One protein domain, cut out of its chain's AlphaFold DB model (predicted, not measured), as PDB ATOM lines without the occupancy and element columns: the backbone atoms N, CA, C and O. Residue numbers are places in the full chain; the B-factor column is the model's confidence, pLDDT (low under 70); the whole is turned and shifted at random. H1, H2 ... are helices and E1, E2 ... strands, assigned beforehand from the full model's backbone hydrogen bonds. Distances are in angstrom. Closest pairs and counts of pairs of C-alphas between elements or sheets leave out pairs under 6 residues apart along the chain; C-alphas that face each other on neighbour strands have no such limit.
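AT A GLANCE: This is residues 5 to 181 of the 186 residues of an uncharacterized protein of Chlorobi bacterium (UniProt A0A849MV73). What does the model look like? A strongly twisted sheet of six strands curls round H1, with H4 and H9 over the opposite face and H5 across its E1 end: three layers, helices on both faces of a sheet. H8 packs on H5. What is it made of? The 177 printed residues hold nine named helices and six named strands, in the order H1 H2 E1 E2 E3 H3 H4 H5 H6 H7 H8 E4 H9 E5 E6; the sheet, E1 E2 E3 E4 E5 E6, is mixed, and so is the class, helices and strands. The whole is compact, with a radius of gyration of the C-alphas of 15.3 A and spans of 43 by 35 by 30 A.

HOW THE PARTS SIT: How do the strands pair? E1, residues 24 to 30, E2, 37 to 43, and E3, 51 to 57, form a meander of two hairpins, each strand the antiparallel neighbour of the one before, with N 26 and O 41 at 2.9 A and N 42 and O 52 at 2.8 A. E4, 137 to 143, is parallel to E3, with N 140 and O 53 at 2.8 A, and to E5, 166 to 173, with N 169 and O 141 at 2.8 A. E5 and E6, 176 to 180, are an antiparallel hairpin, with N 170 and O 178 at 2.9 A. Which helices are on the sheet? H1, 5 to 13, comes closest to E3 at the C-alphas of Ile 7 and Ala 56, 6.3 A; H4, 68 to 80, runs along E3 at 20 degrees on the local plane, at a height over the sheet of 7.8 A. H9, 149 to 162, on the same face as H4, joins E4 to E5 in a strand-helix-strand unit, two parallel neighbours with a helix between, its crossover right-handed. H2, 15 to 18, H3, 62 to 66, and H7, 109 to 112, only graze the sheet; H6, 98 to 101, stands at the sheet's level. What touches the hub? H5, 84 to 96, touches H8, 119 to 126, with residues 85 to 89 alone, about perpendicular at 78 degrees, the closest C-alphas, Gly 86 and Phe 126, being 3.6 A apart. It only just touches H7 with residues 89 to 93 alone, and H6 with residues 93 to 94 alone and only at the corner, with 3 pairs of C-alphas within 8 A each. How are the helix backbones? Every O i to N i+4 pair is within hydrogen-bond range in H1, H4, H5, H8 and H9, but 0 of 1 in H3, where 1 of 2 O i to N i+3 pairs is; H2, H6 and H7 are too short for an i+4 pair.

IN THESE COORDINATES: Where do the elements begin and end? H1 begins at C-alpha 5 (17.563, 32.350, -58.825), and E6 ends at C-alpha 180 (31.045, 37.690, -44.051). How long are the longer ones? From first to last C-alpha E5 spans 22.2 A, H9 19.7 A, E4 19.6 A, E3 19.5 A, H4 18.5 A and H5 18.1 A.

THE WHOLE: How far does it reach? The two C-alphas farthest apart, Ser 117 and Gln 149, are 44.2 A apart. Is it unbroken and confident? The printed part has no cut and no long link; pLDDT is under 70 at residues 64 to 66.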
ATOM      1  N   ARG A   5      17.004  33.491 -58.083       91.94
ATOM      2  CA  ARG A   5      17.563  32.350 -58.825       91.94
ATOM      3  C   ARG A   5      19.013  32.567 -59.277       91.94
ATOM      4  O   ARG A   5      19.793  31.611 -59.326       91.94
ATOM      5  N   PHE A   6      19.390  33.784 -59.668       92.50
ATOM      6  CA  PHE A   6      20.780  34.114 -59.997       92.50
ATOM      7  C   PHE A   6      21.684  33.997 -58.764       92.50
ATOM      8  O   PHE A   6      22.767  33.415 -58.873       92.50
ATOM      9  N   ILE A   7      21.227  34.467 -57.602       94.62
ATOM     10  CA  ILE A   7      21.944  34.338 -56.326       94.62
ATOM     11  C   ILE A   7      22.120  32.855 -55.979       94.62
ATOM     12  O   ILE A   7      23.251  32.387 -55.841       94.62
ATOM     13  N   GLU A   8      21.032  32.078 -55.964       95.62
ATOM     14  CA  GLU A   8      21.063  30.636 -55.685       95.62
ATOM     15  C   GLU A   8      22.032  29.883 -56.607       95.62
ATOM     16  O   GLU A   8      22.802  29.033 -56.160       95.62
ATOM     17  N   ASN A   9      22.004  30.170 -57.917       95.31
ATOM     18  CA  ASN A   9      22.916  29.557 -58.888       95.31
ATOM     19  C   ASN A   9      24.384  29.827 -58.537       95.31
ATOM     20  O   ASN A   9      25.214  28.925 -58.669       95.31
ATOM     21  N   ASN A  10      24.710  31.049 -58.114       95.00
ATOM     22  CA  ASN A  10      26.074  31.400 -57.733       95.00
ATOM     23  C   ASN A  10      26.476  30.735 -56.417       95.00
ATOM     24  O   ASN A  10      27.581  30.200 -56.350       95.00
ATOM     25  N   VAL A  11      25.588  30.667 -55.424       95.75
ATOM     26  CA  VAL A  11      25.849  29.915 -54.186       95.75
ATOM     27  C   VAL A  11      26.121  28.442 -54.500       95.75
ATOM     28  O   VAL A  11      27.137  27.900 -54.074       95.75
ATOM     29  N   ILE A  12      25.279  27.803 -55.321       95.50
ATOM     30  CA  ILE A  12      25.457  26.398 -55.719       95.50
ATOM     31  C   ILE A  12      26.799  26.186 -56.421       95.50
ATOM     32  O   ILE A  12      27.513  25.240 -56.095       95.50
ATOM     33  N   ARG A  13      27.151  27.030 -57.399       94.12
ATOM     34  CA  ARG A  13      28.393  26.878 -58.177       94.12
ATOM     35  C   ARG A  13      29.641  27.076 -57.325       94.12
ATOM     36  O   ARG A  13      30.605  26.344 -57.500       94.12
ATOM     37  N   ASN A  14      29.596  28.020 -56.390       93.94
ATOM     38  CA  ASN A  14      30.749  28.434 -55.592       93.94
ATOM     39  C   ASN A  14      30.709  27.885 -54.163       93.94
ATOM     40  O   ASN A  14      31.438  28.352 -53.295       93.94
ATOM     41  N   ARG A  15      29.892  26.859 -53.900       93.62
ATOM     42  CA  ARG A  15      29.768  26.224 -52.579       93.62
ATOM     43  C   ARG A  15      31.093  25.719 -51.999       93.62
ATOM     44  O   ARG A  15      31.228  25.642 -50.785       93.62
ATOM     45  N   GLY A  16      32.088  25.439 -52.844       91.25
ATOM     46  CA  GLY A  16      33.462  25.161 -52.411       91.25
ATOM     47  C   GLY A  16      34.081  26.306 -51.606       91.25
ATOM     48  O   GLY A  16      34.693  26.049 -50.576       91.25
ATOM     49  N   MET A  17      33.823  27.561 -51.989       90.25
ATOM     50  CA  MET A  17      34.280  28.750 -51.256       90.25
ATOM     51  C   MET A  17      33.621  28.879 -49.874       90.25
ATOM     52  O   MET A  17      34.185  29.502 -48.985       90.25
ATOM     53  N   LEU A  18      32.447  28.267 -49.679       88.31
ATOM     54  CA  LEU A  18      31.754  28.188 -48.387       88.31
ATOM     55  C   LEU A  18      32.253  27.021 -47.512       88.31
ATOM     56  O   LEU A  18      31.762  26.850 -46.399       88.31
ATOM     57  N   GLY A  19      33.185  26.197 -48.010       91.06
ATOM     58  CA  GLY A  19      33.625  24.958 -47.359       91.06
ATOM     59  C   GLY A  19      32.739  23.739 -47.652       91.06
ATOM     60  O   GLY A  19      32.868  22.714 -46.985       91.06
ATOM     61  N   TYR A  20      31.845  23.816 -48.646       93.44
ATOM     62  CA  TYR A  20      30.846  22.781 -48.961       93.44
ATOM     63  C   TYR A  20      30.949  22.258 -50.408       93.44
ATOM     64  O   TYR A  20      29.934  21.979 -51.042       93.44
ATOM     65  N   GLY A  21      32.161  22.133 -50.962       89.69
ATOM     66  CA  GLY A  21      32.390  21.767 -52.375       89.69
ATOM     67  C   GLY A  21      31.610  20.533 -52.850       89.69
ATOM     68  O   GLY A  21      30.925  20.578 -53.877       89.69
ATOM     69  N   ASP A  22      31.606  19.478 -52.038       88.50
ATOM     70  CA  ASP A  22      30.956  18.202 -52.360       88.50
ATOM     71  C   ASP A  22      29.522  18.091 -51.819       88.50
ATOM     72  O   ASP A  22      28.930  17.013 -51.831       88.50
ATOM     73  N   SER A  23      28.935  19.178 -51.303       96.00
ATOM     74  CA  SER A  23      27.588  19.101 -50.739       96.00
ATOM     75  C   SER A  23      26.536  18.887 -51.824       96.00
ATOM     76  O   SER A  23      26.486  19.628 -52.813       96.00
ATOM     77  N   LEU A  24      25.614  17.963 -51.565       97.75
ATOM     78  CA  LEU A  24      24.327  17.921 -52.251       97.75
ATOM     79  C   LEU A  24      23.512  19.166 -51.902       97.75
ATOM     80  O   LEU A  24      23.786  19.846 -50.912       97.75
ATOM     81  N   PHE A  25      22.479  19.449 -52.689       98.06
ATOM     82  CA  PHE A  25      21.592  20.565 -52.403       98.06
ATOM     83  C   PHE A  25      20.169  20.327 -52.893       98.06
ATOM     84  O   PHE A  25      19.933  19.583 -53.847       98.06
ATOM     85  N   ILE A  26      19.223  21.006 -52.252       98.50
ATOM     86  CA  ILE A  26      17.809  21.016 -52.614       98.50
ATOM     87  C   ILE A  26      17.341  22.467 -52.633       98.50
ATOM     88  O   ILE A  26      17.410  23.163 -51.621       98.50
ATOM     89  N   ARG A  27      16.828  22.920 -53.776       98.38
ATOM     90  CA  ARG A  27      16.143  24.212 -53.881       98.38
ATOM     91  C   ARG A  27      14.724  24.138 -53.357       98.38
ATOM     92  O   ARG A  27      14.055  23.139 -53.620       98.38
ATOM     93  N   ARG A  28      14.220  25.220 -52.766       97.44
ATOM     94  CA  ARG A  28      12.825  25.367 -52.324       97.44
ATOM     95  C   ARG A  28      12.407  24.178 -51.455       97.44
ATOM     96  O   ARG A  28      11.413  23.497 -51.731       97.44
ATOM     97  N   CYS A  29      13.216  23.892 -50.436       97.62
ATOM     98  CA  CYS A  29      13.066  22.734 -49.559       97.62
ATOM     99  C   CYS A  29      12.204  23.076 -48.340       97.62
ATOM    100  O   CYS A  29      12.470  24.042 -47.632       97.62
ATOM    101  N   ARG A  30      11.173  22.279 -48.053       96.50
ATOM    102  CA  ARG A  30      10.398  22.424 -46.814       96.50
ATOM    103  C   ARG A  30      11.297  22.115 -45.607       96.50
ATOM    104  O   ARG A  30      11.814  21.005 -45.518       96.50
ATOM    105  N   ALA A  31      11.454  23.070 -44.687       92.62
ATOM    106  CA  ALA A  31      12.280  22.905 -43.480       92.62
ATOM    107  C   ALA A  31      11.589  22.059 -42.389       92.62
ATOM    108  O   ALA A  31      12.242  21.460 -41.543       92.62
ATOM    109  N   GLY A  32      10.259  21.979 -42.441       89.75
ATOM    110  CA  GLY A  32       9.429  21.159 -41.564       89.75
ATOM    111  C   GLY A  32       7.946  21.480 -41.744       89.75
ATOM    112  O   GLY A  32       7.568  22.304 -42.586       89.75
ATOM    113  N   ARG A  33       7.074  20.846 -40.956       88.19
ATOM    114  CA  ARG A  33       5.638  21.174 -40.954       88.19
ATOM    115  C   ARG A  33       5.413  22.525 -40.265       88.19
ATOM    116  O   ARG A  33       5.662  22.637 -39.077       88.19
ATOM    117  N   GLY A  34       4.941  23.529 -41.005       89.25
ATOM    118  CA  GLY A  34       4.700  24.882 -40.473       89.25
ATOM    119  C   GLY A  34       5.927  25.805 -40.464       89.25
ATOM    120  O   GLY A  34       5.783  26.992 -40.209       89.25
ATOM    121  N   PHE A  35       7.108  25.306 -40.835       92.25
ATOM    122  CA  PHE A  35       8.371  26.055 -40.778       92.25
ATOM    123  C   PHE A  35       8.797  26.640 -42.130       92.25
ATOM    124  O   PHE A  35       9.975  26.807 -42.383       92.25
ATOM    125  N   GLY A  36       7.868  26.895 -43.054       94.06
ATOM    126  CA  GLY A  36       8.200  27.504 -44.350       94.06
ATOM    127  C   GLY A  36       9.096  26.659 -45.275       94.06
ATOM    128  O   GLY A  36       9.212  25.439 -45.130       94.06
ATOM    129  N   ILE A  37       9.631  27.302 -46.314       96.62
ATOM    130  CA  ILE A  37      10.416  26.682 -47.386       96.62
ATOM    131  C   ILE A  37      11.688  27.501 -47.558       96.62
ATOM    132  O   ILE A  37      11.578  28.659 -47.932       96.62
ATOM    133  N   VAL A  38      12.847  26.885 -47.338       97.25
ATOM    134  CA  VAL A  38      14.144  27.530 -47.574       97.25
ATOM    135  C   VAL A  38      14.455  27.560 -49.067       97.25
ATOM    136  O   VAL A  38      14.214  26.565 -49.769       97.25
ATOM    137  N   ASP A  39      15.013  28.666 -49.554       97.06
ATOM    138  CA  ASP A  39      15.404  28.800 -50.959       97.06
ATOM    139  C   ASP A  39      16.426  27.759 -51.388       97.06
ATOM    140  O   ASP A  39      16.249  27.097 -52.417       97.06
ATOM    141  N   LEU A  40      17.455  27.543 -50.573       98.00
ATOM    142  CA  LEU A  40      18.483  26.557 -50.842       98.00
ATOM    143  C   LEU A  40      18.944  25.875 -49.551       98.00
ATOM    144  O   LEU A  40      19.439  26.503 -48.623       98.00
ATOM    145  N   MET A  41      18.820  24.551 -49.519       98.50
ATOM    146  CA  MET A  41      19.369  23.704 -48.466       98.50
ATOM    147  C   MET A  41      20.583  22.960 -49.013       98.50
ATOM    148  O   MET A  41      20.428  22.148 -49.926       98.50
ATOM    149  N   LEU A  42      21.773  23.207 -48.467       98.44
ATOM    150  CA  LEU A  42      22.949  22.377 -48.730       98.44
ATOM    151  C   LEU A  42      23.024  21.255 -47.694       98.44
ATOM    152  O   LEU A  42      22.669  21.429 -46.527       98.44
ATOM    153  N   LEU A  43      23.524  20.102 -48.125       98.19
ATOM    154  CA  LEU A  43      23.630  18.889 -47.321       98.19
ATOM    155  C   LEU A  43      25.086  18.392 -47.347       98.19
ATOM    156  O   LEU A  43      25.387  17.425 -48.057       98.19
ATOM    157  N   PRO A  44      26.019  19.050 -46.630       96.69
ATOM    158  CA  PRO A  44      27.419  18.638 -46.600       96.69
ATOM    159  C   PRO A  44      27.570  17.215 -46.060       96.69
ATOM    160  O   PRO A  44      26.929  16.846 -45.074       96.69
ATOM    161  N   ALA A  45      28.422  16.407 -46.693       91.75
ATOM    162  CA  ALA A  45      28.760  15.067 -46.209       91.75
ATOM    163  C   ALA A  45      29.835  15.092 -45.107       91.75
ATOM    164  O   ALA A  45      29.851  14.220 -44.240       91.75
ATOM    165  N   LYS A  46      30.710  16.105 -45.142       90.00
ATOM    166  CA  LYS A  46      31.866  16.309 -44.258       90.00
ATOM    167  C   LYS A  46      31.842  17.723 -43.667       90.00
ATOM    168  O   LYS A  46      31.037  18.553 -44.085       90.00
ATOM    169  N   GLY A  47      32.747  17.986 -42.725       89.94
ATOM    170  CA  GLY A  47      32.850  19.269 -42.027       89.94
ATOM    171  C   GLY A  47      31.959  19.346 -40.781       89.94
ATOM    172  O   GLY A  47      31.368  18.329 -40.397       89.94
ATOM    173  N   PRO A  48      31.879  20.524 -40.142       91.69
ATOM    174  CA  PRO A  48      31.101  20.715 -38.917       91.69
ATOM    175  C   PRO A  48      29.593  20.654 -39.194       91.69
ATOM    176  O   PRO A  48      28.849  19.968 -38.495       91.69
ATOM    177  N   HIS A  49      29.151  21.267 -40.294       96.50
ATOM    178  CA  HIS A  49      27.738  21.320 -40.641       96.50
ATOM    179  C   HIS A  49      27.233  20.034 -41.306       96.50
ATOM    180  O   HIS A  49      27.932  19.332 -42.043       96.50
ATOM    181  N   ARG A  50      25.967  19.730 -41.042       97.25
ATOM    182  CA  ARG A  50      25.188  18.634 -41.630       97.25
ATOM    183  C   ARG A  50      24.059  19.160 -42.508       97.25
ATOM    184  O   ARG A  50      23.713  18.509 -43.493       97.25
ATOM    185  N   ILE A  51      23.534  20.335 -42.170       98.00
ATOM    186  CA  ILE A  51      22.573  21.106 -42.959       98.00
ATOM    187  C   ILE A  51      23.088  22.541 -43.034       98.00
ATOM    188  O   ILE A  51      23.565  23.082 -42.042       98.00
ATOM    189  N   VAL A  52      22.989  23.158 -44.207       98.19
ATOM    190  CA  VAL A  52      23.211  24.595 -44.368       98.19
ATOM    191  C   VAL A  52      21.983  25.191 -45.029       98.19
ATOM    192  O   VAL A  52      21.573  24.741 -46.100       98.19
ATOM    193  N   LEU A  53      21.386  26.181 -44.381       98.44
ATOM    194  CA  LEU A  53      20.223  26.904 -44.869       98.44
ATOM    195  C   LEU A  53      20.688  28.201 -45.506       98.44
ATOM    196  O   LEU A  53      21.433  28.958 -44.889       98.44
ATOM    197  N   VAL A  54      20.259  28.442 -46.736       97.88
ATOM    198  CA  VAL A  54      20.563  29.663 -47.471       97.88
ATOM    199  C   VAL A  54      19.255  30.278 -47.936       97.88
ATOM    200  O   VAL A  54      18.535  29.666 -48.725       97.88
ATOM    201  N   GLU A  55      18.976  31.484 -47.454       96.50
ATOM    202  CA  GLU A  55      17.867  32.308 -47.932       96.50
ATOM    203  C   GLU A  55      18.408  33.364 -48.896       96.50
ATOM    204  O   GLU A  55      19.335  34.101 -48.546       96.50
ATOM    205  N   ALA A  56      17.886  33.402 -50.122       94.75
ATOM    206  CA  ALA A  56      18.385  34.270 -51.177       94.75
ATOM    207  C   ALA A  56      17.463  35.479 -51.335       94.75
ATOM    208  O   ALA A  56      16.269  35.335 -51.573       94.75
ATOM    209  N   LYS A  57      18.014  36.688 -51.237       93.44
ATOM    210  CA  LYS A  57      17.239  37.926 -51.371       93.44
ATOM    211  C   LYS A  57      17.984  38.948 -52.204       93.44
ATOM    212  O   LYS A  57      19.201  39.058 -52.119       93.44
ATOM    213  N   LEU A  58      17.247  39.718 -52.997       90.94
ATOM    214  CA  LEU A  58      17.819  40.905 -53.630       90.94
ATOM    215  C   LEU A  58      18.139  41.928 -52.533       90.94
ATOM    216  O   LEU A  58      17.283  42.175 -51.676       90.94
ATOM    217  N   ALA A  59      19.342  42.502 -52.547       86.62
ATOM    218  CA  ALA A  59      19.820  43.425 -51.516       86.62
ATOM    219  C   ALA A  59      18.896  44.643 -51.360       86.62
ATOM    220  O   ALA A  59      18.627  45.086 -50.245       86.62
ATOM    221  N   ASP A  60      18.341  45.103 -52.478       83.38
ATOM    222  CA  ASP A  60      17.486  46.287 -52.567       83.38
ATOM    223  C   ASP A  60      16.033  45.994 -52.146       83.38
ATOM    224  O   ASP A  60      15.188  46.889 -52.098       83.38
ATOM    225  N   SER A  61      15.699  44.728 -51.867       81.94
ATOM    226  CA  SER A  61      14.349  44.360 -51.448       81.94
ATOM    227  C   SER A  61      14.085  44.810 -50.009       81.94
ATOM    228  O   SER A  61      14.892  44.590 -49.107       81.94
ATOM    229  N   ALA A  62      12.892  45.355 -49.753       70.00
ATOM    230  CA  ALA A  62      12.449  45.686 -48.395       70.00
ATOM    231  C   ALA A  62      12.434  44.462 -47.450       70.00
ATOM    232  O   ALA A  62      12.424  44.601 -46.229       70.00
ATOM    233  N   GLU A  63      12.433  43.244 -48.002       70.31
ATOM    234  CA  GLU A  63      12.508  42.003 -47.231       70.31
ATOM    235  C   GLU A  63      13.922  41.687 -46.727       70.31
ATOM    236  O   GLU A  63      14.054  41.121 -45.634       70.31
ATOM    237  N   ALA A  64      14.961  42.077 -47.477       67.12
ATOM    238  CA  ALA A  64      16.362  41.817 -47.139       67.12
ATOM    239  C   ALA A  64      16.816  42.546 -45.867       67.12
ATOM    240  O   ALA A  64      17.707  42.064 -45.168       67.12
ATOM    241  N   SER A  65      16.191  43.678 -45.531       64.56
ATOM    242  CA  SER A  65      16.524  44.459 -44.337       64.56
ATOM    243  C   SER A  65      15.739  44.049 -43.086       64.56
ATOM    244  O   SER A  65      16.260  44.208 -41.984       64.56
ATOM    245  N   ALA A  66      14.519  43.509 -43.223       64.44
ATOM    246  CA  ALA A  66      13.610  43.334 -42.081       64.44
ATOM    247  C   ALA A  66      13.114  41.899 -41.827       64.44
ATOM    248  O   ALA A  66      12.871  41.539 -40.676       64.44
ATOM    249  N   LYS A  67      12.928  41.066 -42.861       82.88
ATOM    250  CA  LYS A  67      12.182  39.791 -42.727       82.88
ATOM    251  C   LYS A  67      13.031  38.543 -42.913       82.88
ATOM    252  O   LYS A  67      12.719  37.503 -42.331       82.88
ATOM    253  N   VAL A  68      14.106  38.657 -43.688       90.00
ATOM    254  CA  VAL A  68      14.954  37.524 -44.073       90.00
ATOM    255  C   VAL A  68      15.535  36.776 -42.864       90.00
ATOM    256  O   VAL A  68      15.608  35.551 -42.861       90.00
ATOM    257  N   VAL A  69      15.858  37.486 -41.779       91.62
ATOM    258  CA  VAL A  69      16.400  36.871 -40.557       91.62
ATOM    259  C   VAL A  69      15.330  36.072 -39.820       91.62
ATOM    260  O   VAL A  69      15.576  34.935 -39.431       91.62
ATOM    261  N   GLY A  70      14.122  36.624 -39.676       91.88
ATOM    262  CA  GLY A  70      13.003  35.911 -39.056       91.88
ATOM    263  C   GLY A  70      12.624  34.643 -39.828       91.88
ATOM    264  O   GLY A  70      12.373  33.604 -39.223       91.88
ATOM    265  N   GLN A  71      12.655  34.700 -41.164       93.19
ATOM    266  CA  GLN A  71      12.468  33.526 -42.022       93.19
ATOM    267  C   GLN A  71      13.561  32.478 -41.793       93.19
ATOM    268  O   GLN A  71      13.250  31.312 -41.550       93.19
ATOM    269  N   LEU A  72      14.829  32.891 -41.791       94.94
ATOM    270  CA  LEU A  72      15.957  31.990 -41.571       94.94
ATOM    271  C   LEU A  72      15.897  31.312 -40.190       94.94
ATOM    272  O   LEU A  72      16.131  30.108 -40.088       94.94
ATOM    273  N   LEU A  73      15.507  32.050 -39.143       95.19
ATOM    274  CA  LEU A  73      15.294  31.511 -37.795       95.19
ATOM    275  C   LEU A  73      14.098  30.548 -37.726       95.19
ATOM    276  O   LEU A  73      14.171  29.524 -37.045       95.19
ATOM    277  N   LEU A  74      13.017  30.820 -38.465       96.06
ATOM    278  CA  LEU A  74      11.893  29.887 -38.584       96.06
ATOM    279  C   LEU A  74      12.346  28.564 -39.222       96.06
ATOM    280  O   LEU A  74      11.963  27.487 -38.764       96.06
ATOM    281  N   TYR A  75      13.188  28.628 -40.256       97.31
ATOM    282  CA  TYR A  75      13.724  27.432 -40.912       97.31
ATOM    283  C   TYR A  75      14.654  26.659 -39.982       97.31
ATOM    284  O   TYR A  75      14.542  25.435 -39.893       97.31
ATOM    285  N   TYR A  76      15.518  27.377 -39.260       97.19
ATOM    286  CA  TYR A  76      16.393  26.829 -38.227       97.19
ATOM    287  C   TYR A  76      15.600  26.037 -37.176       97.19
ATOM    288  O   TYR A  76      15.894  24.865 -36.940       97.19
ATOM    289  N   ALA A  77      14.524  26.621 -36.637       96.25
ATOM    290  CA  ALA A  77      13.637  25.941 -35.692       96.25
ATOM    291  C   ALA A  77      13.052  24.639 -36.270       96.25
ATOM    292  O   ALA A  77      12.993  23.621 -35.584       96.25
ATOM    293  N   GLY A  78      12.686  24.637 -37.556       96.69
ATOM    294  CA  GLY A  78      12.211  23.436 -38.243       96.69
ATOM    295  C   GLY A  78      13.271  22.340 -38.335       96.69
ATOM    296  O   GLY A  78      13.011  21.188 -37.972       96.69
ATOM    297  N   VAL A  79      14.482  22.684 -38.782       97.31
ATOM    298  CA  VAL A  79      15.545  21.689 -38.998       97.31
ATOM    299  C   VAL A  79      16.151  21.138 -37.708       97.31
ATOM    300  O   VAL A  79      16.635  20.009 -37.729       97.31
ATOM    301  N   LEU A  80      16.039  21.843 -36.574       97.06
ATOM    302  CA  LEU A  80      16.409  21.307 -35.253       97.06
ATOM    303  C   LEU A  80      15.634  20.031 -34.890       97.06
ATOM    304  O   LEU A  80      16.117  19.167 -34.157       97.06
ATOM    305  N   HIS A  81      14.427  19.867 -35.431       97.12
ATOM    306  CA  HIS A  81      13.651  18.654 -35.219       97.12
ATOM    307  C   HIS A  81      14.086  17.490 -36.115       97.12
ATOM    308  O   HIS A  81      13.670  16.358 -35.850       97.12
ATOM    309  N   ILE A  82      14.899  17.718 -37.149       98.00
ATOM    310  CA  ILE A  82      15.340  16.662 -38.062       98.00
ATOM    311  C   ILE A  82      16.314  15.736 -37.331       98.00
ATOM    312  O   ILE A  82      17.288  16.156 -36.707       98.00
ATOM    313  N   GLY A  83      16.031  14.438 -37.404       98.12
ATOM    314  CA  GLY A  83      16.947  13.401 -36.955       98.12
ATOM    315  C   GLY A  83      17.816  12.876 -38.098       98.12
ATOM    316  O   GLY A  83      17.558  13.115 -39.279       98.12
ATOM    317  N   MET A  84      18.837  12.089 -37.761       97.12
ATOM    318  CA  MET A  84      19.746  11.489 -38.747       97.12
ATOM    319  C   MET A  84      19.036  10.636 -39.814       97.12
ATOM    320  O   MET A  84      19.570  10.462 -40.911       97.12
ATOM    321  N   ARG A  85      17.841  10.090 -39.538       96.81
ATOM    322  CA  ARG A  85      17.029   9.418 -40.570       96.81
ATOM    323  C   ARG A  85      16.486  10.425 -41.581       96.81
ATOM    324  O   ARG A  85      16.673  10.213 -42.774       96.81
ATOM    325  N   GLY A  86      15.912  11.532 -41.117       97.75
ATOM    326  CA  GLY A  86      15.451  12.613 -41.984       97.75
ATOM    327  C   GLY A  86      16.570  13.218 -42.828       97.75
ATOM    328  O   GLY A  86      16.394  13.399 -44.029       97.75
ATOM    329  N   LEU A  87      17.755  13.430 -42.249       97.94
ATOM    330  CA  LEU A  87      18.922  13.896 -43.006       97.94
ATOM    331  C   LEU A  87      19.297  12.937 -44.145       97.94
ATOM    332  O   LEU A  87      19.572  13.377 -45.262       97.94
ATOM    333  N   ARG A  88      19.284  11.622 -43.889       97.75
ATOM    334  CA  ARG A  88      19.516  10.613 -44.935       97.75
ATOM    335  C   ARG A  88      18.439  10.662 -46.015       97.75
ATOM    336  O   ARG A  88      18.778  10.605 -47.188       97.75
ATOM    337  N   MET A  89      17.170  10.839 -45.648       97.94
ATOM    338  CA  MET A  89      16.079  10.991 -46.621       97.94
ATOM    339  C   MET A  89      16.290  12.212 -47.528       97.94
ATOM    340  O   MET A  89      16.143  12.095 -48.741       97.94
ATOM    341  N   LEU A  90      16.713  13.355 -46.968       98.31
ATOM    342  CA  LEU A  90      17.050  14.549 -47.753       98.31
ATOM    343  C   LEU A  90      18.201  14.284 -48.734       98.31
ATOM    344  O   LEU A  90      18.100  14.639 -49.907       98.31
ATOM    345  N   ARG A  91      19.277  13.631 -48.279       98.06
ATOM    346  CA  ARG A  91      20.421  13.289 -49.142       98.06
ATOM    347  C   ARG A  91      20.017  12.326 -50.259       98.06
ATOM    348  O   ARG A  91      20.252  12.634 -51.422       98.06
ATOM    349  N   ASN A  92      19.301  11.254 -49.923       97.81
ATOM    350  CA  ASN A  92      18.796  10.287 -50.899       97.81
ATOM    351  C   ASN A  92      17.884  10.957 -51.938       97.81
ATOM    352  O   ASN A  92      17.968  10.644 -53.126       97.81
ATOM    353  N   PHE A  93      17.030  11.899 -51.513       98.25
ATOM    354  CA  PHE A  93      16.213  12.691 -52.429       98.25
ATOM    355  C   PHE A  93      17.086  13.518 -53.381       98.25
ATOM    356  O   PHE A  93      16.861  13.484 -54.590       98.25
ATOM    357  N   ALA A  94      18.081  14.240 -52.857       97.88
ATOM    358  CA  ALA A  94      18.962  15.085 -53.659       97.88
ATOM    359  C   ALA A  94      19.810  14.285 -54.667       97.88
ATOM    360  O   ALA A  94      19.998  14.741 -55.796       97.88
ATOM    361  N   GLU A  95      20.270  13.092 -54.284       97.25
ATOM    362  CA  GLU A  95      21.025  12.170 -55.145       97.25
ATOM    363  C   GLU A  95      20.131  11.538 -56.215       97.25
ATOM    364  O   GLU A  95      20.370  11.703 -57.412       97.25
ATOM    365  N   SER A  96      19.059  10.867 -55.791       97.06
ATOM    366  CA  SER A  96      18.226  10.044 -56.680       97.06
ATOM    367  C   SER A  96      17.307  10.876 -57.579       97.06
ATOM    368  O   SER A  96      16.828  10.392 -58.598       97.06
ATOM    369  N   ASN A  97      17.039  12.135 -57.214       96.56
ATOM    370  CA  ASN A  97      16.123  13.025 -57.932       96.56
ATOM    371  C   ASN A  97      16.796  14.359 -58.294       96.56
ATOM    372  O   ASN A  97      16.191  15.424 -58.148       96.56
ATOM    373  N   SER A  98      18.044  14.322 -58.770       95.12
ATOM    374  CA  SER A  98      18.880  15.518 -58.981       95.12
ATOM    375  C   SER A  98      18.213  16.632 -59.807       95.12
ATOM    376  O   SER A  98      18.285  17.807 -59.436       95.12
ATOM    377  N   ALA A  99      17.498  16.293 -60.886       96.19
ATOM    378  CA  ALA A  99      16.755  17.263 -61.698       96.19
ATOM    379  C   ALA A  99      15.658  17.974 -60.887       96.19
ATOM    380  O   ALA A  99      15.521  19.199 -60.940       96.19
ATOM    381  N   ARG A 100      14.918  17.217 -60.070       96.50
ATOM    382  CA  ARG A 100      13.874  17.754 -59.195       96.50
ATOM    383  C   ARG A 100      14.475  18.556 -58.048       96.50
ATOM    384  O   ARG A 100      13.981  19.637 -57.758       96.50
ATOM    385  N   ALA A 101      15.557  18.093 -57.427       97.31
ATOM    386  CA  ALA A 101      16.253  18.829 -56.370       97.31
ATOM    387  C   ALA A 101      16.730  20.217 -56.845       97.31
ATOM    388  O   ALA A 101      16.658  21.186 -56.089       97.31
ATOM    389  N   ARG A 102      17.117  20.334 -58.123       96.62
ATOM    390  CA  ARG A 102      17.554  21.576 -58.791       96.62
ATOM    391  C   ARG A 102      16.428  22.465 -59.327       96.62
ATOM    392  O   ARG A 102      16.712  23.591 -59.745       96.62
ATOM    393  N   SER A 103      15.182  21.993 -59.372       96.00
ATOM    394  CA  SER A 103      14.059  22.787 -59.889       96.00
ATOM    395  C   SER A 103      13.687  23.930 -58.934       96.00
ATOM    396  O   SER A 103      14.006  23.880 -57.750       96.00
ATOM    397  N   CYS A 104      12.939  24.926 -59.409       94.12
ATOM    398  CA  CYS A 104      12.374  25.978 -58.551       94.12
ATOM    399  C   CYS A 104      10.995  25.607 -57.969       94.12
ATOM    400  O   CYS A 104      10.376  26.413 -57.281       94.12
ATOM    401  N   SER A 105      10.490  24.392 -58.223       95.06
ATOM    402  CA  SER A 105       9.220  23.955 -57.637       95.06
ATOM    403  C   SER A 105       9.385  23.633 -56.144       95.06
ATOM    404  O   SER A 105      10.400  23.036 -55.770       95.06
ATOM    405  N   PRO A 106       8.419  23.995 -55.281       96.31
ATOM    406  CA  PRO A 106       8.430  23.629 -53.865       96.31
ATOM    407  C   PRO A 106       8.547  22.118 -53.628       96.31
ATOM    408  O   PRO A 106       7.818  21.330 -54.238       96.31
ATOM    409  N   LYS A 107       9.414  21.700 -52.698       97.19
ATOM    410  CA  LYS A 107       9.518  20.301 -52.256       97.19
ATOM    411  C   LYS A 107       8.835  20.135 -50.918       97.19
ATOM    412  O   LYS A 107       9.317  20.600 -49.892       97.19
ATOM    413  N   LEU A 108       7.690  19.465 -50.955       95.25
ATOM    414  CA  LEU A 108       6.874  19.155 -49.788       95.25
ATOM    415  C   LEU A 108       7.402  17.911 -49.066       95.25
ATOM    416  O   LEU A 108       8.107  17.094 -49.662       95.25
ATOM    417  N   LEU A 109       6.990  17.716 -47.809       95.00
ATOM    418  CA  LEU A 109       7.395  16.553 -47.008       95.00
ATOM    419  C   LEU A 109       7.060  15.228 -47.700       95.00
ATOM    420  O   LEU A 109       7.892  14.327 -47.705       95.00
ATOM    421  N   LYS A 110       5.903  15.138 -48.373       94.81
ATOM    422  CA  LYS A 110       5.524  13.964 -49.173       94.81
ATOM    423  C   LYS A 110       6.572  13.632 -50.237       94.81
ATOM    424  O   LYS A 110       7.001  12.493 -50.335       94.81
ATOM    425  N   SER A 111       7.033  14.615 -51.013       95.12
ATOM    426  CA  SER A 111       8.053  14.359 -52.042       95.12
ATOM    427  C   SER A 111       9.427  14.049 -51.457       95.12
ATOM    428  O   SER A 111      10.121  13.185 -51.981       95.12
ATOM    429  N   LEU A 112       9.810  14.727 -50.372       96.56
ATOM    430  CA  LEU A 112      11.112  14.534 -49.728       96.56
ATOM    431  C   LEU A 112      11.209  13.177 -49.011       96.56
ATOM    432  O   LEU A 112      12.304  12.665 -48.816       96.56
ATOM    433  N   SER A 113      10.071  12.598 -48.622       95.69
ATOM    434  CA  SER A 113       9.987  11.309 -47.924       95.69
ATOM    435  C   SER A 113       9.758  10.103 -48.834       95.69
ATOM    436  O   SER A 113       9.577   9.001 -48.329       95.69
ATOM    437  N   GLY A 114       9.742  10.282 -50.159       93.75
ATOM    438  CA  GLY A 114       9.439   9.186 -51.087       93.75
ATOM    439  C   GLY A 114       7.951   8.826 -51.165       93.75
ATOM    440  O   GLY A 114       7.608   7.731 -51.589       93.75
ATOM    441  N   GLY A 115       7.058   9.742 -50.781       95.12
ATOM    442  CA  GLY A 115       5.608   9.605 -50.962       95.12
ATOM    443  C   GLY A 115       4.797   9.420 -49.680       95.12
ATOM    444  O   GLY A 115       3.569   9.365 -49.771       95.12
ATOM    445  N   ILE A 116       5.437   9.387 -48.506       96.31
ATOM    446  CA  ILE A 116       4.759   9.163 -47.219       96.31
ATOM    447  C   ILE A 116       3.663  10.210 -47.003       96.31
ATOM    448  O   ILE A 116       3.852  11.409 -47.230       96.31
ATOM    449  N   SER A 117       2.487   9.726 -46.616       92.12
ATOM    450  CA  SER A 117       1.286  10.514 -46.353       92.12
ATOM    451  C   SER A 117       0.561   9.913 -45.140       92.12
ATOM    452  O   SER A 117       0.618   8.694 -44.990       92.12
ATOM    453  N   PRO A 118      -0.142  10.721 -44.327       93.88
ATOM    454  CA  PRO A 118      -0.284  12.179 -44.424       93.88
ATOM    455  C   PRO A 118       1.013  12.945 -44.051       93.88
ATOM    456  O   PRO A 118       1.996  12.328 -43.630       93.88
ATOM    457  N   PRO A 119       1.093  14.278 -44.261       91.00
ATOM    458  CA  PRO A 119       2.302  15.071 -43.986       91.00
ATOM    459  C   PRO A 119       2.866  14.924 -42.564       91.00
ATOM    460  O   PRO A 119       4.070  15.081 -42.364       91.00
ATOM    461  N   GLU A 120       2.012  14.622 -41.592       93.38
ATOM    462  CA  GLU A 120       2.345  14.319 -40.203       93.38
ATOM    463  C   GLU A 120       3.229  13.079 -40.091       93.38
ATOM    464  O   GLU A 120       4.221  13.101 -39.367       93.38
ATOM    465  N   ASP A 121       2.917  12.030 -40.846       96.31
ATOM    466  CA  ASP A 121       3.686  10.785 -40.850       96.31
ATOM    467  C   ASP A 121       5.029  10.988 -41.523       96.31
ATOM    468  O   ASP A 121       6.063  10.600 -40.978       96.31
ATOM    469  N   ALA A 122       5.034  11.705 -42.649       96.19
ATOM    470  CA  ALA A 122       6.276  12.114 -43.286       96.19
ATOM    471  C   ALA A 122       7.151  12.901 -42.297       96.19
ATOM    472  O   ALA A 122       8.341  12.617 -42.172       96.19
ATOM    473  N   TRP A 123       6.575  13.850 -41.550       96.50
ATOM    474  CA  TRP A 123       7.331  14.625 -40.567       96.50
ATOM    475  C   TRP A 123       7.859  13.774 -39.412       96.50
ATOM    476  O   TRP A 123       9.035  13.895 -39.062       96.50
ATOM    477  N   ARG A 124       7.045  12.858 -38.875       96.75
ATOM    478  CA  ARG A 124       7.479  11.900 -37.849       96.75
ATOM    479  C   ARG A 124       8.674  11.074 -38.321       96.75
ATOM    480  O   ARG A 124       9.607  10.864 -37.551       96.75
ATOM    481  N   GLU A 125       8.703  10.666 -39.588       97.50
ATOM    482  CA  GLU A 125       9.854   9.977 -40.181       97.50
ATOM    483  C   GLU A 125      11.111  10.857 -40.251       97.50
ATOM    484  O   GLU A 125      12.193  10.402 -39.867       97.50
ATOM    485  N   PHE A 126      10.978  12.127 -40.655       97.31
ATOM    486  CA  PHE A 126      12.097  13.081 -40.648       97.31
ATOM    487  C   PHE A 126      12.682  13.291 -39.249       97.31
ATOM    488  O   PHE A 126      13.886  13.504 -39.099       97.31
ATOM    489  N   GLN A 127      11.844  13.197 -38.218       97.81
ATOM    490  CA  GLN A 127      12.236  13.399 -36.829       97.81
ATOM    491  C   GLN A 127      12.975  12.202 -36.204       97.81
ATOM    492  O   GLN A 127      13.538  12.349 -35.118       97.81
ATOM    493  N   LYS A 128      13.004  11.027 -36.843       98.25
ATOM    494  CA  LYS A 128      13.599   9.811 -36.264       98.25
ATOM    495  C   LYS A 128      15.133   9.827 -36.231       98.25
ATOM    496  O   LYS A 128      15.811  10.324 -37.135       98.25
ATOM    497  N   GLY A 129      15.682   9.148 -35.225       97.88
ATOM    498  CA  GLY A 129      17.121   9.045 -34.968       97.88
ATOM    499  C   GLY A 129      17.662  10.210 -34.135       97.88
ATOM    500  O   GLY A 129      16.908  11.090 -33.723       97.88
ATOM    501  N   LYS A 130      18.980  10.216 -33.892       97.50
ATOM    502  CA  LYS A 130      19.653  11.300 -33.157       97.50
ATOM    503  C   LYS A 130      19.379  12.644 -33.839       97.50
ATOM    504  O   LYS A 130      19.509  12.731 -35.060       97.50
ATOM    505  N   LYS A 131      18.989  13.659 -33.066       97.38
ATOM    506  CA  LYS A 131      18.733  15.011 -33.578       97.38
ATOM    507  C   LYS A 131      20.019  15.673 -34.051       97.38
ATOM    508  O   LYS A 131      21.072  15.490 -33.430       97.38
ATOM    509  N   ILE A 132      19.907  16.433 -35.135       95.69
ATOM    510  CA  ILE A 132      20.964  17.344 -35.571       95.69
ATOM    511  C   ILE A 132      21.173  18.372 -34.460       95.69
ATOM    512  O   ILE A 132      20.207  18.886 -33.900       95.69
ATOM    513  N   GLN A 133      22.430  18.598 -34.097       95.56
ATOM    514  CA  GLN A 133      22.777  19.560 -33.058       95.56
ATOM    515  C   GLN A 133      22.799  20.992 -33.627       95.56
ATOM    516  O   GLN A 133      23.028  21.155 -34.828       95.56
ATOM    517  N   PRO A 134      22.560  22.023 -32.798       95.50
ATOM    518  CA  PRO A 134      22.617  23.430 -33.211       95.50
ATOM    519  C   PRO A 134      23.867  23.815 -34.019       95.50
ATOM    520  O   PRO A 134      23.750  24.361 -35.111       95.50
ATOM    521  N   ASP A 135      25.048  23.434 -33.532       94.75
ATOM    522  CA  ASP A 135      26.370  23.671 -34.136       94.75
ATOM    523  C   ASP A 135      26.580  22.934 -35.472       94.75
ATOM    524  O   ASP A 135      27.507  23.212 -36.229       94.75
ATOM    525  N   GLN A 136      25.700  21.989 -35.799       96.38
ATOM    526  CA  GLN A 136      25.710  21.267 -37.068       96.38
ATOM    527  C   GLN A 136      24.849  21.945 -38.141       96.38
ATOM    528  O   GLN A 136      24.690  21.382 -39.233       96.38
ATOM    529  N   ILE A 137      24.280  23.121 -37.866       97.50
ATOM    530  CA  ILE A 137      23.408  23.847 -38.789       97.50
ATOM    531  C   ILE A 137      24.030  25.201 -39.128       97.50
ATOM    532  O   ILE A 137      24.045  26.106 -38.307       97.50
ATOM    533  N   GLY A 138      24.482  25.352 -40.374       96.81
ATOM    534  CA  GLY A 138      24.926  26.646 -40.894       96.81
ATOM    535  C   GLY A 138      23.749  27.463 -41.428       96.81
ATOM    536  O   GLY A 138      22.872  26.926 -42.107       96.81
ATOM    537  N   LEU A 139      23.741  28.765 -41.175       97.25
ATOM    538  CA  LEU A 139      22.687  29.693 -41.570       97.25
ATOM    539  C   LEU A 139      23.291  30.825 -42.405       97.25
ATOM    540  O   LEU A 139      24.190  31.528 -41.959       97.25
ATOM    541  N   PHE A 140      22.806  31.032 -43.622       97.19
ATOM    542  CA  PHE A 140      23.316  32.088 -44.488       97.19
ATOM    543  C   PHE A 140      22.194  32.881 -45.136       97.19
ATOM    544  O   PHE A 140      21.197  32.333 -45.604       97.19
ATOM    545  N   ILE A 141      22.416  34.186 -45.221       96.19
ATOM    546  CA  ILE A 141      21.644  35.078 -46.081       96.19
ATOM    547  C   ILE A 141      22.495  35.347 -47.314       96.19
ATOM    548  O   ILE A 141      23.645  35.758 -47.186       96.19
ATOM    549  N   ALA A 142      21.962  35.094 -48.503       96.19
ATOM    550  CA  ALA A 142      22.650  35.349 -49.757       96.19
ATOM    551  C   ALA A 142      22.038  36.560 -50.468       96.19
ATOM    552  O   ALA A 142      20.843  36.570 -50.748       96.19
ATOM    553  N   LEU A 143      22.868  37.557 -50.772       95.06
ATOM    554  CA  LEU A 143      22.482  38.825 -51.393       95.06
ATOM    555  C   LEU A 143      23.225  39.028 -52.717       95.06
ATOM    556  O   LEU A 143      24.347  38.551 -52.875       95.06
ATOM    557  N   ASP A 144      22.634  39.752 -53.666       93.06
ATOM    558  CA  ASP A 144      23.284  40.201 -54.912       93.06
ATOM    559  C   ASP A 144      24.019  41.547 -54.777       93.06
ATOM    560  O   ASP A 144      24.551  42.070 -55.755       93.06
ATOM    561  N   GLY A 145      24.081  42.085 -53.561       90.75
ATOM    562  CA  GLY A 145      24.738  43.340 -53.222       90.75
ATOM    563  C   GLY A 145      25.322  43.313 -51.812       90.75
ATOM    564  O   GLY A 145      25.288  42.293 -51.111       90.75
ATOM    565  N   GLU A 146      25.905  44.436 -51.402       88.69
ATOM    566  CA  GLU A 146      26.457  44.560 -50.059       88.69
ATOM    567  C   GLU A 146      25.353  44.471 -48.999       88.69
ATOM    568  O   GLU A 146      24.283  45.062 -49.121       88.69
ATOM    569  N   ALA A 147      25.627  43.713 -47.936       88.25
ATOM    570  CA  ALA A 147      24.699  43.588 -46.826       88.25
ATOM    571  C   ALA A 147      24.638  44.901 -46.028       88.25
ATOM    572  O   ALA A 147      25.696  45.385 -45.610       88.25
ATOM    573  N   PRO A 148      23.435  45.427 -45.728       88.31
ATOM    574  CA  PRO A 148      23.291  46.596 -44.872       88.31
ATOM    575  C   PRO A 148      23.980  46.390 -43.519       88.31
ATOM    576  O   PRO A 148      23.899  45.307 -42.931       88.31
ATOM    577  N   GLN A 149      24.605  47.438 -42.977       88.62
ATOM    578  CA  GLN A 149      25.312  47.350 -41.694       88.62
ATOM    579  C   GLN A 149      24.397  46.866 -40.559       88.62
ATOM    580  O   GLN A 149      24.816  46.052 -39.740       88.62
ATOM    581  N   GLY A 150      23.128  47.291 -40.550       89.06
ATOM    582  CA  GLY A 150      22.139  46.829 -39.572       89.06
ATOM    583  C   GLY A 150      21.915  45.312 -39.600       89.06
ATOM    584  O   GLY A 150      21.799  44.699 -38.541       89.06
ATOM    585  N   LEU A 151      21.944  44.689 -40.786       90.12
ATOM    586  CA  LEU A 151      21.836  43.234 -40.921       90.12
ATOM    587  C   LEU A 151      23.065  42.535 -40.328       90.12
ATOM    588  O   LEU A 151      22.914  41.592 -39.555       90.12
ATOM    589  N   LYS A 152      24.277  43.020 -40.639       91.69
ATOM    590  CA  LYS A 152      25.522  42.480 -40.064       91.69
ATOM    591  C   LYS A 152      25.515  42.595 -38.535       91.69
ATOM    592  O   LYS A 152      25.764  41.603 -37.857       91.69
ATOM    593  N   SER A 153      25.146  43.753 -37.982       91.31
ATOM    594  CA  SER A 153      25.048  43.958 -36.528       91.31
ATOM    595  C   SER A 153      24.028  43.027 -35.864       91.31
ATOM    596  O   SER A 153      24.300  42.455 -34.812       91.31
ATOM    597  N   LEU A 154      22.865  42.823 -36.487       91.44
ATOM    598  CA  LEU A 154      21.855  41.897 -35.978       91.44
ATOM    599  C   LEU A 154      22.376  40.450 -35.957       91.44
ATOM    600  O   LEU A 154      22.257  39.766 -34.941       91.44
ATOM    601  N   LEU A 155      22.980  39.988 -37.056       93.00
ATOM    602  CA  LEU A 155      23.560  38.645 -37.134       93.00
ATOM    603  C   LEU A 155      24.720  38.463 -36.149       93.00
ATOM    604  O   LEU A 155      24.847  37.395 -35.560       93.00
ATOM    605  N   GLN A 156      25.523  39.504 -35.924       94.19
ATOM    606  CA  GLN A 156      26.579  39.509 -34.913       94.19
ATOM    607  C   GLN A 156      26.012  39.283 -33.506       94.19
ATOM    608  O   GLN A 156      26.533  38.455 -32.759       94.19
ATOM    609  N   ASN A 157      24.912  39.959 -33.165       91.81
ATOM    610  CA  ASN A 157      24.241  39.764 -31.882       91.81
ATOM    611  C   ASN A 157      23.657  38.354 -31.749       91.81
ATOM    612  O   ASN A 157      23.792  37.743 -30.690       91.81
ATOM    613  N   LEU A 158      23.047  37.817 -32.810       91.31
ATOM    614  CA  LEU A 158      22.527  36.447 -32.810       91.31
ATOM    615  C   LEU A 158      23.643  35.408 -32.635       91.31
ATOM    616  O   LEU A 158      23.488  34.465 -31.864       91.31
ATOM    617  N   ALA A 159      24.777  35.598 -33.306       92.69
ATOM    618  CA  ALA A 159      25.939  34.731 -33.164       92.69
ATOM    619  C   ALA A 159      26.516  34.755 -31.743       92.69
ATOM    620  O   ALA A 159      26.703  33.692 -31.160       92.69
ATOM    621  N   ILE A 160      26.754  35.940 -31.169       92.25
ATOM    622  CA  ILE A 160      27.353  36.071 -29.830       92.25
ATOM    623  C   ILE A 160      26.421  35.522 -28.746       92.25
ATOM    624  O   ILE A 160      26.857  34.754 -27.896       92.25
ATOM    625  N   ASN A 161      25.144  35.911 -28.764       91.44
ATOM    626  CA  ASN A 161      24.237  35.631 -27.646       91.44
ATOM    627  C   ASN A 161      23.563  34.255 -27.736       91.44
ATOM    628  O   ASN A 161      23.068  33.751 -26.731       91.44
ATOM    629  N   HIS A 162      23.509  33.655 -28.929       89.19
ATOM    630  CA  HIS A 162      22.817  32.382 -29.152       89.19
ATOM    631  C   HIS A 162      23.687  31.312 -29.815       89.19
ATOM    632  O   HIS A 162      23.169  30.247 -30.145       89.19
ATOM    633  N   HIS A 163      24.983  31.581 -30.011       87.38
ATOM    634  CA  HIS A 163      25.934  30.659 -30.641       87.38
ATOM    635  C   HIS A 163      25.438  30.110 -31.988       87.38
ATOM    636  O   HIS A 163      25.668  28.952 -32.330       87.38
ATOM    637  N   LEU A 164      24.714  30.936 -32.751       89.44
ATOM    638  CA  LEU A 164      24.201  30.547 -34.060       89.44
ATOM    639  C   LEU A 164      25.284  30.719 -35.126       89.44
ATOM    640  O   LEU A 164      25.787  31.823 -35.312       89.44
ATOM    641  N   GLU A 165      25.564  29.653 -35.875       92.69
ATOM    642  CA  GLU A 165      26.490  29.641 -37.016       92.69
ATOM    643  C   GLU A 165      25.890  30.387 -38.221       92.69
ATOM    644  O   GLU A 165      25.435  29.784 -39.197       92.69
ATOM    645  N   VAL A 166      25.844  31.720 -38.141       94.38
ATOM    646  CA  VAL A 166      25.225  32.599 -39.146       94.38
ATOM    647  C   VAL A 166      26.256  33.334 -40.009       94.38
ATOM    648  O   VAL A 166      27.391  33.566 -39.603       94.38
ATOM    649  N   GLY A 167      25.863  33.762 -41.208       94.94
ATOM    650  CA  GLY A 167      26.699  34.601 -42.065       94.94
ATOM    651  C   GLY A 167      25.952  35.223 -43.240       94.94
ATOM    652  O   GLY A 167      24.775  34.946 -43.483       94.94
ATOM    653  N   VAL A 168      26.662  36.059 -43.993       95.81
ATOM    654  CA  VAL A 168      26.162  36.673 -45.226       95.81
ATOM    655  C   VAL A 168      27.052  36.286 -46.398       95.81
ATOM    656  O   VAL A 168      28.278  36.359 -46.315       95.81
ATOM    657  N   ILE A 169      26.422  35.883 -47.495       96.44
ATOM    658  CA  ILE A 169      27.058  35.615 -48.780       96.44
ATOM    659  C   ILE A 169      26.702  36.775 -49.704       96.44
ATOM    660  O   ILE A 169      25.538  36.946 -50.053       96.44
ATOM    661  N   THR A 170      27.689  37.546 -50.143       95.25
ATOM    662  CA  THR A 170      27.479  38.591 -51.149       95.25
ATOM    663  C   THR A 170      27.927  38.074 -52.511       95.25
ATOM    664  O   THR A 170      29.093  37.737 -52.717       95.25
ATOM    665  N   VAL A 171      26.992  37.993 -53.453       93.50
ATOM    666  CA  VAL A 171      27.212  37.562 -54.836       93.50
ATOM    667  C   VAL A 171      27.564  38.784 -55.675       93.50
ATOM    668  O   VAL A 171      26.710  39.588 -56.016       93.50
ATOM    669  N   LEU A 172      28.838  38.899 -56.045       86.88
ATOM    670  CA  LEU A 172      29.392  40.064 -56.741       86.88
ATOM    671  C   LEU A 172      29.416  39.918 -58.271       86.88
ATOM    672  O   LEU A 172      29.924  40.789 -58.973       86.88
ATOM    673  N   GLY A 173      28.962  38.782 -58.794       80.75
ATOM    674  CA  GLY A 173      29.010  38.461 -60.215       80.75
ATOM    675  C   GLY A 173      29.031  36.959 -60.460       80.75
ATOM    676  O   GLY A 173      28.935  36.153 -59.532       80.75
ATOM    677  N   ARG A 174      29.167  36.562 -61.730       78.25
ATOM    678  CA  ARG A 174      29.314  35.145 -62.088       78.25
ATOM    679  C   ARG A 174      30.608  34.611 -61.469       78.25
ATOM    680  O   ARG A 174      31.680  35.094 -61.805       78.25
ATOM    681  N   ASN A 175      30.492  33.605 -60.604       79.31
ATOM    682  CA  ASN A 175      31.626  32.943 -59.943       79.31
ATOM    683  C   ASN A 175      32.435  33.822 -58.975       79.31
ATOM    684  O   ASN A 175      33.582  33.506 -58.673       79.31
ATOM    685  N   ARG A 176      31.849  34.914 -58.472       86.44
ATOM    686  CA  ARG A 176      32.484  35.745 -57.445       86.44
ATOM    687  C   ARG A 176      31.536  35.923 -56.273       86.44
ATOM    688  O   ARG A 176      30.492  36.557 -56.417       86.44
ATOM    689  N   LEU A 177      31.915  35.378 -55.122       92.50
ATOM    690  CA  LEU A 177      31.238  35.640 -53.859       92.50
ATOM    691  C   LEU A 177      32.230  36.060 -52.782       92.50
ATOM    692  O   LEU A 177      33.398  35.671 -52.819       92.50
ATOM    693  N   THR A 178      31.746  36.844 -51.832       93.94
ATOM    694  CA  THR A 178      32.415  37.100 -50.560       93.94
ATOM    695  C   THR A 178      31.538  36.584 -49.434       93.94
ATOM    696  O   THR A 178      30.315  36.487 -49.562       93.94
ATOM    697  N   ILE A 179      32.181  36.195 -48.339       94.38
ATOM    698  CA  ILE A 179      31.505  35.646 -47.173       94.38
ATOM    699  C   ILE A 179      31.892  36.521 -46.003       94.38
ATOM    700  O   ILE A 179      33.074  36.684 -45.704       94.38
ATOM    701  N   TRP A 180      30.886  37.064 -45.344       95.12
ATOM    702  CA  TRP A 180      31.045  37.690 -44.051       95.12
ATOM    703  C   TRP A 180      30.458  36.761 -42.990       95.12
ATOM    704  O   TRP A 180      29.375  36.200 -43.171       95.12
ATOM    705  N   LYS A 181      31.179  36.596 -41.887       92.81
ATOM    706  CA  LYS A 181      30.707  35.894 -40.697       92.81
ATOM    707  C   LYS A 181      30.929  36.785 -39.477       92.81
ATOM    708  O   LYS A 181      31.901  37.545 -39.479       92.81
TER     709      LYS A 181